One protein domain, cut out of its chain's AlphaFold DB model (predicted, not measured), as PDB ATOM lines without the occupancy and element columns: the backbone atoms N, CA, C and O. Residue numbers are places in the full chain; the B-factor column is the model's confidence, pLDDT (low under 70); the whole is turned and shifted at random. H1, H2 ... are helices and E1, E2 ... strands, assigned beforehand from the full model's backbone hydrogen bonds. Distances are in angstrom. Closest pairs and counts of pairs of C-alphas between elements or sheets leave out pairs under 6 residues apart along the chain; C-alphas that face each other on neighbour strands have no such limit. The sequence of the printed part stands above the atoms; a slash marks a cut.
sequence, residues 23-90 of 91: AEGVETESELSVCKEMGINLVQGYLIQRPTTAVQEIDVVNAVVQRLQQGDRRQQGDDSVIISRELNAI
ATOM      1  N   ALA A  23      99.857 228.191 126.661       95.31
ATOM      2  CA  ALA A  23      99.058 229.017 127.565       95.31
ATOM      3  C   ALA A  23      99.981 229.943 128.358       95.31
ATOM      4  O   ALA A  23     100.822 229.469 129.120       95.31
ATOM      5  N   GLU A  24      99.816 231.252 128.190       96.81
ATOM      6  CA  GLU A  24     100.544 232.265 128.956       96.81
ATOM      7  C   GLU A  24      99.734 232.738 130.168       96.81
ATOM      8  O   GLU A  24      98.502 232.746 130.141       96.81
ATOM      9  N   GLY A  25     100.432 233.161 131.222       96.06
ATOM     10  CA  GLY A  25      99.821 233.674 132.448       96.06
ATOM     11  C   GLY A  25      99.332 232.591 133.413       96.06
ATOM     12  O   GLY A  25      98.394 232.834 134.159       96.06
ATOM     13  N   VAL A  26      99.932 231.395 133.404       96.38
ATOM     14  CA  VAL A  26      99.609 230.330 134.371       96.38
ATOM     15  C   VAL A  26     100.284 230.619 135.716       96.38
ATOM     16  O   VAL A  26     101.513 230.573 135.829       96.38
ATOM     17  N   GLU A  27      99.496 230.899 136.750       96.94
ATOM     18  CA  GLU A  27     100.003 231.329 138.062       96.94
ATOM     19  C   GLU A  27      99.701 230.322 139.177       96.94
ATOM     20  O   GLU A  27     100.377 230.324 140.206       96.94
ATOM     21  N   THR A  28      98.744 229.414 138.962       95.06
ATOM     22  CA  THR A  28      98.294 228.446 139.973       95.06
ATOM     23  C   THR A  28      98.288 226.999 139.471       95.06
ATOM     24  O   THR A  28      98.103 226.712 138.287       95.06
ATOM     25  N   GLU A  29      98.428 226.044 140.395       93.88
ATOM     26  CA  GLU A  29      98.393 224.602 140.090       93.88
ATOM     27  C   GLU A  29      97.051 224.155 139.479       93.88
ATOM     28  O   GLU A  29      96.998 223.251 138.639       93.88
ATOM     29  N   SER A  30      95.957 224.814 139.877       92.25
ATOM     30  CA  SER A  30      94.615 224.580 139.334       92.25
ATOM     31  C   SER A  30      94.537 224.980 137.857       92.25
ATOM     32  O   SER A  30      94.058 224.208 137.027       92.25
ATOM     33  N   GLU A  31      95.082 226.143 137.491       93.44
ATOM     34  CA  GLU A  31      95.151 226.592 136.094       93.44
ATOM     35  C   GLU A  31      96.026 225.671 135.242       93.44
ATOM     36  O   GLU A  31      95.634 225.312 134.129       93.44
ATOM     37  N   LEU A  32      97.169 225.226 135.775       93.25
ATOM     38  CA  LEU A  32      98.013 224.232 135.111       93.25
ATOM     39  C   LEU A  32      97.245 222.927 134.854       93.25
ATOM     40  O   LEU A  32      97.333 222.359 133.764       93.25
ATOM     41  N   SER A  33      96.466 222.469 135.835       90.94
ATOM     42  CA  SER A  33      95.638 221.264 135.710       90.94
ATOM     43  C   SER A  33      94.581 221.416 134.614       90.94
ATOM     44  O   SER A  33      94.416 220.517 133.790       90.94
ATOM     45  N   VAL A  34      93.934 222.582 134.525       90.44
ATOM     46  CA  VAL A  34      92.986 222.894 133.444       90.44
ATOM     47  C   VAL A  34      93.676 222.917 132.076       90.44
ATOM     48  O   VAL A  34      93.126 222.374 131.117       90.44
ATOM     49  N   CYS A  35      94.878 223.493 131.968       91.81
ATOM     50  CA  CYS A  35      95.645 223.508 130.716       91.81
ATOM     51  C   CYS A  35      95.973 222.086 130.240       91.81
ATOM     52  O   CYS A  35      95.768 221.772 129.065       91.81
ATOM     53  N   LYS A  36      96.404 221.214 131.163       89.31
ATOM     54  CA  LYS A  36      96.637 219.788 130.889       89.31
ATOM     55  C   LYS A  36      95.367 219.089 130.398       89.31
ATOM     56  O   LYS A  36      95.398 218.434 129.362       89.31
ATOM     57  N   GLU A  37      94.244 219.252 131.102       89.12
ATOM     58  CA  GLU A  37      92.955 218.648 130.720       89.12
ATOM     59  C   GLU A  37      92.456 219.107 129.347       89.12
ATOM     60  O   GLU A  37      91.774 218.361 128.650       89.12
ATOM     61  N   MET A  38      92.773 220.344 128.962       89.00
ATOM     62  CA  MET A  38      92.401 220.907 127.666       89.00
ATOM     63  C   MET A  38      93.351 220.502 126.531       89.00
ATOM     64  O   MET A  38      93.094 220.877 125.390       89.00
ATOM     65  N   GLY A  39      94.420 219.752 126.818       89.56
ATOM     66  CA  GLY A  39      95.392 219.301 125.818       89.56
ATOM     67  C   GLY A  39      96.372 220.385 125.360       89.56
ATOM     68  O   GLY A  39      96.945 220.281 124.277       89.56
ATOM     69  N   ILE A  40      96.567 221.445 126.147       94.69
ATOM     70  CA  ILE A  40      97.551 222.486 125.824       94.69
ATOM     71  C   ILE A  40      98.964 221.897 125.930       94.69
ATOM     72  O   ILE A  40      99.266 221.155 126.863       94.69
ATOM     73  N   ASN A  41      99.830 222.215 124.964       94.31
ATOM     74  CA  ASN A  41     101.145 221.584 124.842       94.31
ATOM     75  C   ASN A  41     102.174 222.193 125.794       94.31
ATOM     76  O   ASN A  41     102.970 221.472 126.388       94.31
ATOM     77  N   LEU A  42     102.176 223.522 125.888       95.00
ATOM     78  CA  LEU A  42     103.187 224.296 126.594       95.00
ATOM     79  C   LEU A  42     102.515 225.322 127.511       95.00
ATOM     80  O   LEU A  42     101.404 225.782 127.247       95.00
ATOM     81  N   VAL A  43     103.197 225.704 128.586       95.19
ATOM     82  CA  VAL A  43     102.697 226.686 129.555       95.19
ATOM     83  C   VAL A  43     103.792 227.676 129.932       95.19
ATOM     84  O   VAL A  43     104.959 227.305 130.037       95.19
ATOM     85  N   GLN A  44     103.399 228.922 130.173       96.44
ATOM     86  CA  GLN A  44     104.249 229.980 130.706       96.44
ATOM     87  C   GLN A  44     103.477 230.756 131.775       96.44
ATOM     88  O   GLN A  44     102.301 231.073 131.609       96.44
ATOM     89  N   GLY A  45     104.152 231.116 132.860       96.06
ATOM     90  CA  GLY A  45     103.608 231.994 133.889       96.06
ATOM     91  C   GLY A  45     104.377 231.876 135.197       96.06
ATOM     92  O   GLY A  45     105.340 231.112 135.292       96.06
ATOM     93  N   TYR A  46     103.966 232.642 136.206       96.12
ATOM     94  CA  TYR A  46     104.694 232.742 137.474       96.12
ATOM     95  C   TYR A  46     104.706 231.448 138.286       96.12
ATOM     96  O   TYR A  46     105.586 231.296 139.131       96.12
ATOM     97  N   LEU A  47     103.793 230.509 138.008       95.06
ATOM     98  CA  LEU A  47     103.868 229.162 138.572       95.06
ATOM     99  C   LEU A  47     105.162 228.447 138.155       95.06
ATOM    100  O   LEU A  47     105.717 227.674 138.931       95.06
ATOM    101  N   ILE A  48     105.612 228.688 136.920       94.44
ATOM    102  CA  ILE A  48     106.829 228.100 136.366       94.44
ATOM    103  C   ILE A  48     108.025 228.934 136.812       94.44
ATOM    104  O   ILE A  48     108.857 228.466 137.576       94.44
ATOM    105  N   GLN A  49     108.108 230.183 136.362       94.75
ATOM    106  CA  GLN A  49     109.170 231.104 136.750       94.75
ATOM    107  C   GLN A  49     108.757 232.532 136.389       94.75
ATOM    108  O   GLN A  49     108.032 232.763 135.417       94.75
ATOM    109  N   ARG A  50     109.228 233.517 137.156       94.25
ATOM    110  CA  ARG A  50     109.116 234.925 136.752       94.25
ATOM    111  C   ARG A  50     110.051 235.216 135.565       94.25
ATOM    112  O   ARG A  50     111.113 234.605 135.483       94.25
ATOM    113  N   PRO A  51     109.703 236.161 134.672       93.75
ATOM    114  CA  PRO A  51     110.595 236.597 133.605       93.75
ATOM    115  C   PRO A  51     111.945 237.061 134.158       93.75
ATOM    116  O   PRO A  51     111.991 237.825 135.120       93.75
ATOM    117  N   THR A  52     113.029 236.625 133.524       94.44
ATOM    118  CA  THR A  52     114.396 237.060 133.825       94.44
ATOM    119  C   THR A  52     115.169 237.241 132.523       94.44
ATOM    120  O   THR A  52     114.897 236.569 131.526       94.44
ATOM    121  N   THR A  53     116.114 238.178 132.513       96.56
ATOM    122  CA  THR A  53     117.072 238.358 131.413       96.56
ATOM    123  C   THR A  53     118.359 237.565 131.641       96.56
ATOM    124  O   THR A  53     119.136 237.375 130.704       96.56
ATOM    125  N   ALA A  54     118.586 237.077 132.861       96.38
ATOM    126  CA  ALA A  54     119.721 236.237 133.199       96.38
ATOM    127  C   ALA A  54     119.398 234.782 132.839       96.38
ATOM    128  O   ALA A  54     118.767 234.051 133.596       96.38
ATOM    129  N   VAL A  55     119.848 234.348 131.660       93.50
ATOM    130  CA  VAL A  55     119.604 232.989 131.138       93.50
ATOM    131  C   VAL A  55     120.085 231.903 132.107       93.50
ATOM    132  O   VAL A  55     119.501 230.827 132.174       93.50
ATOM    133  N   GLN A  56     121.129 232.189 132.885       94.38
ATOM    134  CA  GLN A  56     121.708 231.272 133.869       94.38
ATOM    135  C   GLN A  56     120.772 231.001 135.057       94.38
ATOM    136  O   GLN A  56     120.967 230.014 135.757       94.38
ATOM    137  N   GLU A  57     119.773 231.856 135.278       92.69
ATOM    138  CA  GLU A  57     118.754 231.697 136.321       92.69
ATOM    139  C   GLU A  57     117.540 230.890 135.841       92.69
ATOM    140  O   GLU A  57     116.594 230.704 136.602       92.69
ATOM    141  N   ILE A  58     117.498 230.456 134.575       91.62
ATOM    142  CA  ILE A  58     116.380 229.656 134.064       91.62
ATOM    143  C   ILE A  58     116.466 228.245 134.647       91.62
ATOM    144  O   ILE A  58     117.379 227.477 134.328       91.62
ATOM    145  N   ASP A  59     115.465 227.884 135.446       87.75
ATOM    146  CA  ASP A  59     115.309 226.538 135.975       87.75
ATOM    147  C   ASP A  59     114.887 225.596 134.842       87.75
ATOM    148  O   ASP A  59     113.707 225.470 134.506       87.75
ATOM    149  N   VAL A  60     115.860 224.886 134.259       87.44
ATOM    150  CA  VAL A  60     115.611 223.852 133.230       87.44
ATOM    151  C   VAL A  60     114.627 222.794 133.741       87.44
ATOM    152  O   VAL A  60     113.842 222.226 132.982       87.44
ATOM    153  N   VAL A  61     114.667 222.539 135.048       88.44
ATOM    154  CA  VAL A  61     113.796 221.602 135.739       88.44
ATOM    155  C   VAL A  61     113.158 222.315 136.923       88.44
ATOM    156  O   VAL A  61     113.782 222.507 137.963       88.44
ATOM    157  N   ASN A  62     111.887 222.678 136.780       89.31
ATOM    158  CA  ASN A  62     111.156 223.342 137.847       89.31
ATOM    159  C   ASN A  62     110.659 222.335 138.905       89.31
ATOM    160  O   ASN A  62     109.892 221.412 138.603       89.31
ATOM    161  N   ALA A  63     111.054 222.538 140.164       87.25
ATOM    162  CA  ALA A  63     110.727 221.632 141.270       87.25
ATOM    163  C   ALA A  63     109.218 221.544 141.578       87.25
ATOM    164  O   ALA A  63     108.734 220.485 141.993       87.25
ATOM    165  N   VAL A  64     108.459 222.629 141.373       85.88
ATOM    166  CA  VAL A  64     106.996 222.634 141.546       85.88
ATOM    167  C   VAL A  64     106.356 221.747 140.482       85.88
ATOM    168  O   VAL A  64     105.581 220.851 140.816       85.88
ATOM    169  N   VAL A  65     106.746 221.914 139.218       86.06
ATOM    170  CA  VAL A  65     106.240 221.090 138.110       86.06
ATOM    171  C   VAL A  65     106.572 219.611 138.316       86.06
ATOM    172  O   VAL A  65     105.687 218.772 138.142       86.06
ATOM    173  N   GLN A  66     107.796 219.276 138.744       87.25
ATOM    174  CA  GLN A  66     108.164 217.886 139.041       87.25
ATOM    175  C   GLN A  66     107.266 217.262 140.114       87.25
ATOM    176  O   GLN A  66     106.762 216.153 139.935       87.25
ATOM    177  N   ARG A  67     107.018 217.980 141.213       88.50
ATOM    178  CA  ARG A  67     106.135 217.510 142.288       88.50
ATOM    179  C   ARG A  67     104.708 217.281 141.787       88.50
ATOM    180  O   ARG A  67     104.092 216.271 142.117       88.50
ATOM    181  N   LEU A  68     104.199 218.195 140.962       84.88
ATOM    182  CA  LEU A  68     102.859 218.096 140.382       84.88
ATOM    183  C   LEU A  68     102.727 216.943 139.386       84.88
ATOM    184  O   LEU A  68     101.643 216.382 139.252       84.88
ATOM    185  N   GLN A  69     103.806 216.565 138.700       78.38
ATOM    186  CA  GLN A  69     103.827 215.383 137.836       78.38
ATOM    187  C   GLN A  69     103.831 214.078 138.639       78.38
ATOM    188  O   GLN A  69     103.125 213.146 138.270       78.38
ATOM    189  N   GLN A  70     104.548 214.014 139.765       75.12
ATOM    190  CA  GLN A  70     104.595 212.815 140.617       75.12
ATOM    191  C   GLN A  70     103.233 212.457 141.237       75.12
ATOM    192  O   GLN A  70     102.939 211.283 141.454       75.12
ATOM    193  N   GLY A  71     102.386 213.455 141.514       64.38
ATOM    194  CA  GLY A  71     101.019 213.241 142.005       64.38
ATOM    195  C   GLY A  71     100.002 212.866 140.918       64.38
ATOM    196  O   GLY A  71      98.929 212.342 141.235       64.38
ATOM    197  N   ASP A  72     100.324 213.102 139.643       66.00
ATOM    198  CA  ASP A  72      99.438 212.891 138.493       66.00
ATOM    199  C   ASP A  72      99.468 211.408 138.078       66.00
ATOM    200  O   ASP A  72     100.009 211.015 137.045       66.00
ATOM    201  N   ARG A  73      98.859 210.547 138.908       58.03
ATOM    202  CA  ARG A  73      98.747 209.087 138.692       58.03
ATOM    203  C   ARG A  73      98.032 208.677 137.392       58.03
ATOM    204  O   ARG A  73      97.970 207.491 137.085       58.03
ATOM    205  N   ARG A  74      97.529 209.627 136.595       58.06
ATOM    206  CA  ARG A  74      96.889 209.376 135.291       58.06
ATOM    207  C   ARG A  74      97.850 208.856 134.213       58.06
ATOM    208  O   ARG A  74      97.371 208.369 133.200       58.06
ATOM    209  N   GLN A  75      99.168 208.900 134.428       49.91
ATOM    210  CA  GLN A  75     100.142 208.232 133.548       49.91
ATOM    211  C   GLN A  75     100.472 206.782 133.945       49.91
ATOM    212  O   GLN A  75     101.237 206.131 133.243       49.91
ATOM    213  N   GLN A  76      99.889 206.240 135.021       48.34
ATOM    214  CA  GLN A  76     100.109 204.846 135.428       48.34
ATOM    215  C   GLN A  76      98.791 204.069 135.486       48.34
ATOM    216  O   GLN A  76      98.400 203.489 136.494       48.34
ATOM    217  N   GLY A  77      98.093 204.094 134.363       49.91
ATOM    218  CA  GLY A  77      96.968 203.226 134.061       49.91
ATOM    219  C   GLY A  77      97.054 202.906 132.585       49.91
ATOM    220  O   GLY A  77      96.215 203.337 131.809       49.91
ATOM    221  N   ASP A  78      98.146 202.259 132.181       57.41
ATOM    222  CA  ASP A  78      98.157 201.591 130.892       57.41
ATOM    223  C   ASP A  78      97.078 200.510 131.029       57.41
ATOM    224  O   ASP A  78      97.225 199.598 131.845       57.41
ATOM    225  N   ASP A  79      95.933 200.675 130.360       60.59
ATOM    226  CA  ASP A  79      94.806 199.731 130.435       60.59
ATOM    227  C   ASP A  79      95.296 198.292 130.206       60.59
ATOM    228  O   ASP A  79      94.772 197.343 130.785       60.59
ATOM    229  N   SER A  80      96.388 198.141 129.450       63.75
ATOM    230  CA  SER A  80      97.138 196.900 129.266       63.75
ATOM    231  C   SER A  80      97.575 196.220 130.574       63.75
ATOM    232  O   SER A  80      97.525 194.995 130.648       63.75
ATOM    233  N   VAL A  81      97.945 196.959 131.623       66.12
ATOM    234  CA  VAL A  81      98.344 196.422 132.938       66.12
ATOM    235  C   VAL A  81      97.135 195.899 133.712       66.12
ATOM    236  O   VAL A  81      97.221 194.837 134.331       66.12
ATOM    237  N   ILE A  82      95.999 196.601 133.655       68.06
ATOM    238  CA  ILE A  82      94.746 196.160 134.290       68.06
ATOM    239  C   ILE A  82      94.207 194.928 133.554       68.06
ATOM    240  O   ILE A  82      93.912 193.916 134.185       68.06
ATOM    241  N   ILE A  83      94.178 194.971 132.221       75.44
ATOM    242  CA  ILE A  83      93.740 193.861 131.367       75.44
ATOM    243  C   ILE A  83      94.633 192.627 131.571       75.44
ATOM    244  O   ILE A  83      94.119 191.525 131.750       75.44
ATOM    245  N   SER A  84      95.960 192.792 131.615       73.00
ATOM    246  CA  SER A  84      96.894 191.674 131.847       73.00
ATOM    247  C   SER A  84      96.731 191.058 133.236       73.00
ATOM    248  O   SER A  84      96.877 189.848 133.400       73.00
ATOM    249  N   ARG A  85      96.424 191.876 134.251       74.31
ATOM    250  CA  ARG A  85      96.205 191.402 135.620       74.31
ATOM    251  C   ARG A  85      94.921 190.578 135.743       74.31
ATOM    252  O   ARG A  85      94.958 189.534 136.384       74.31
ATOM    253  N   GLU A  86      93.830 191.018 135.121       79.81
ATOM    254  CA  GLU A  86      92.559 190.280 135.119       79.81
ATOM    255  C   GLU A  86      92.643 188.996 134.279       79.81
ATOM    256  O   GLU A  86      92.155 187.951 134.701       79.81
ATOM    257  N   LEU A  87      93.331 189.026 133.130       73.19
ATOM    258  CA  LEU A  87      93.540 187.833 132.298       73.19
ATOM    259  C   LEU A  87      94.352 186.749 133.019       73.19
ATOM    260  O   LEU A  87      94.001 185.576 132.939       73.19
ATOM    261  N   ASN A  88      95.395 187.130 133.761       73.12
ATOM    262  CA  ASN A  88      96.209 186.185 134.533       73.12
ATOM    263  C   ASN A  88      95.514 185.657 135.798       73.12
ATOM    264  O   ASN A  88      95.990 184.689 136.375       73.12
ATOM    265  N   ALA A  89      94.428 186.284 136.259       69.56
ATOM    266  CA  ALA A  89      93.672 185.819 137.425       69.56
ATOM    267  C   ALA A  89      92.651 184.716 137.083       69.56
ATOM    268  O   ALA A  89      92.067 184.120 137.988       69.56
ATOM    269  N   ILE A  90      92.414 184.471 135.790       64.44
ATOM    270  CA  ILE A  90      91.429 183.507 135.276       64.44
ATOM    271  C   ILE A  90      92.105 182.210 134.778       64.44
ATOM    272  O   ILE A  90      91.416 181.219 134.529       64.44
TER     273      ILE A  90
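This is residues 23 to 90 of the 91 residues of the protein "EAL domain-containing protein (Putative c-di-GMP-specific phosphodiesterase class I)" of Desulfurispira natronophila (UniProt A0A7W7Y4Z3). A helical arm, residues 73 to 90 with H3 in it, sticks out from a small body in which H1 lies between the short strand E1 and H2, near each of them while E1 and H2 stay apart, and a loop of residues 51 to 56 sticks out at the far end from the arm. The arm makes much of the length: the C-alphas span 60 by 24 by 16 A, a rod in outline, while the body without the free stretches spans 30 by 23 by 16 A. The printed part has 68 residues, with three named helices and one named strand in the order H1, E1, H2, H3. The class is mostly helix, though under half of the residues, 30 of the 68, are in named elements. The whole is extended, with a radius of gyration of the C-alphas of 17.2 A.

The longest helix, H3, holds residues 79 to 88 and measures 14.2 A from first to last C-alpha, ending with C-alpha 88 at (96.209, 186.185, 134.533). H2 holds residues 63 to 70, 10.8 A long, and begins with C-alpha 63 at (110.727, 221.632, 141.270). H1 holds residues 29 to 37, 12.4 A long, and begins with C-alpha 29 at (98.393, 224.602, 140.090). E1 holds residues 42 to 44, 7.1 A long.

H3 touches no helix, stands free, and is apart from H1, H2 and E1. H2 and H1 are close but not clearly touching; their closest C-alphas, those of Leu 68 and Glu 29, are 7.9 A apart. They run the same way at a steep tilt of 50 degrees. The closest C-alphas of H1 and E1, those of Leu 32 and Val 43, are 7.7 A apart. E1 and H2 are apart. E1 pairs with no named strand, but its residues 43 to 44 form a short parallel pairing with residues 23 to 24. In H1, H2 and H3 every backbone O i to N i+4 pair is within hydrogen-bond range.

The two C-alphas farthest apart are those of Thr 53 and Ile 90, 60.7 A. The printed part has no cut. The link from E1 to H2, residues 45 to 62, is long; the link from H2 to H3 is short, and that from H1 to E1 is tight. The mean pLDDT of the printed part is 83.8, and the model's confidence is low, under 70, at residues 71 to 82, of which 79 to 82 belong to H3, and at residues 89 to 90.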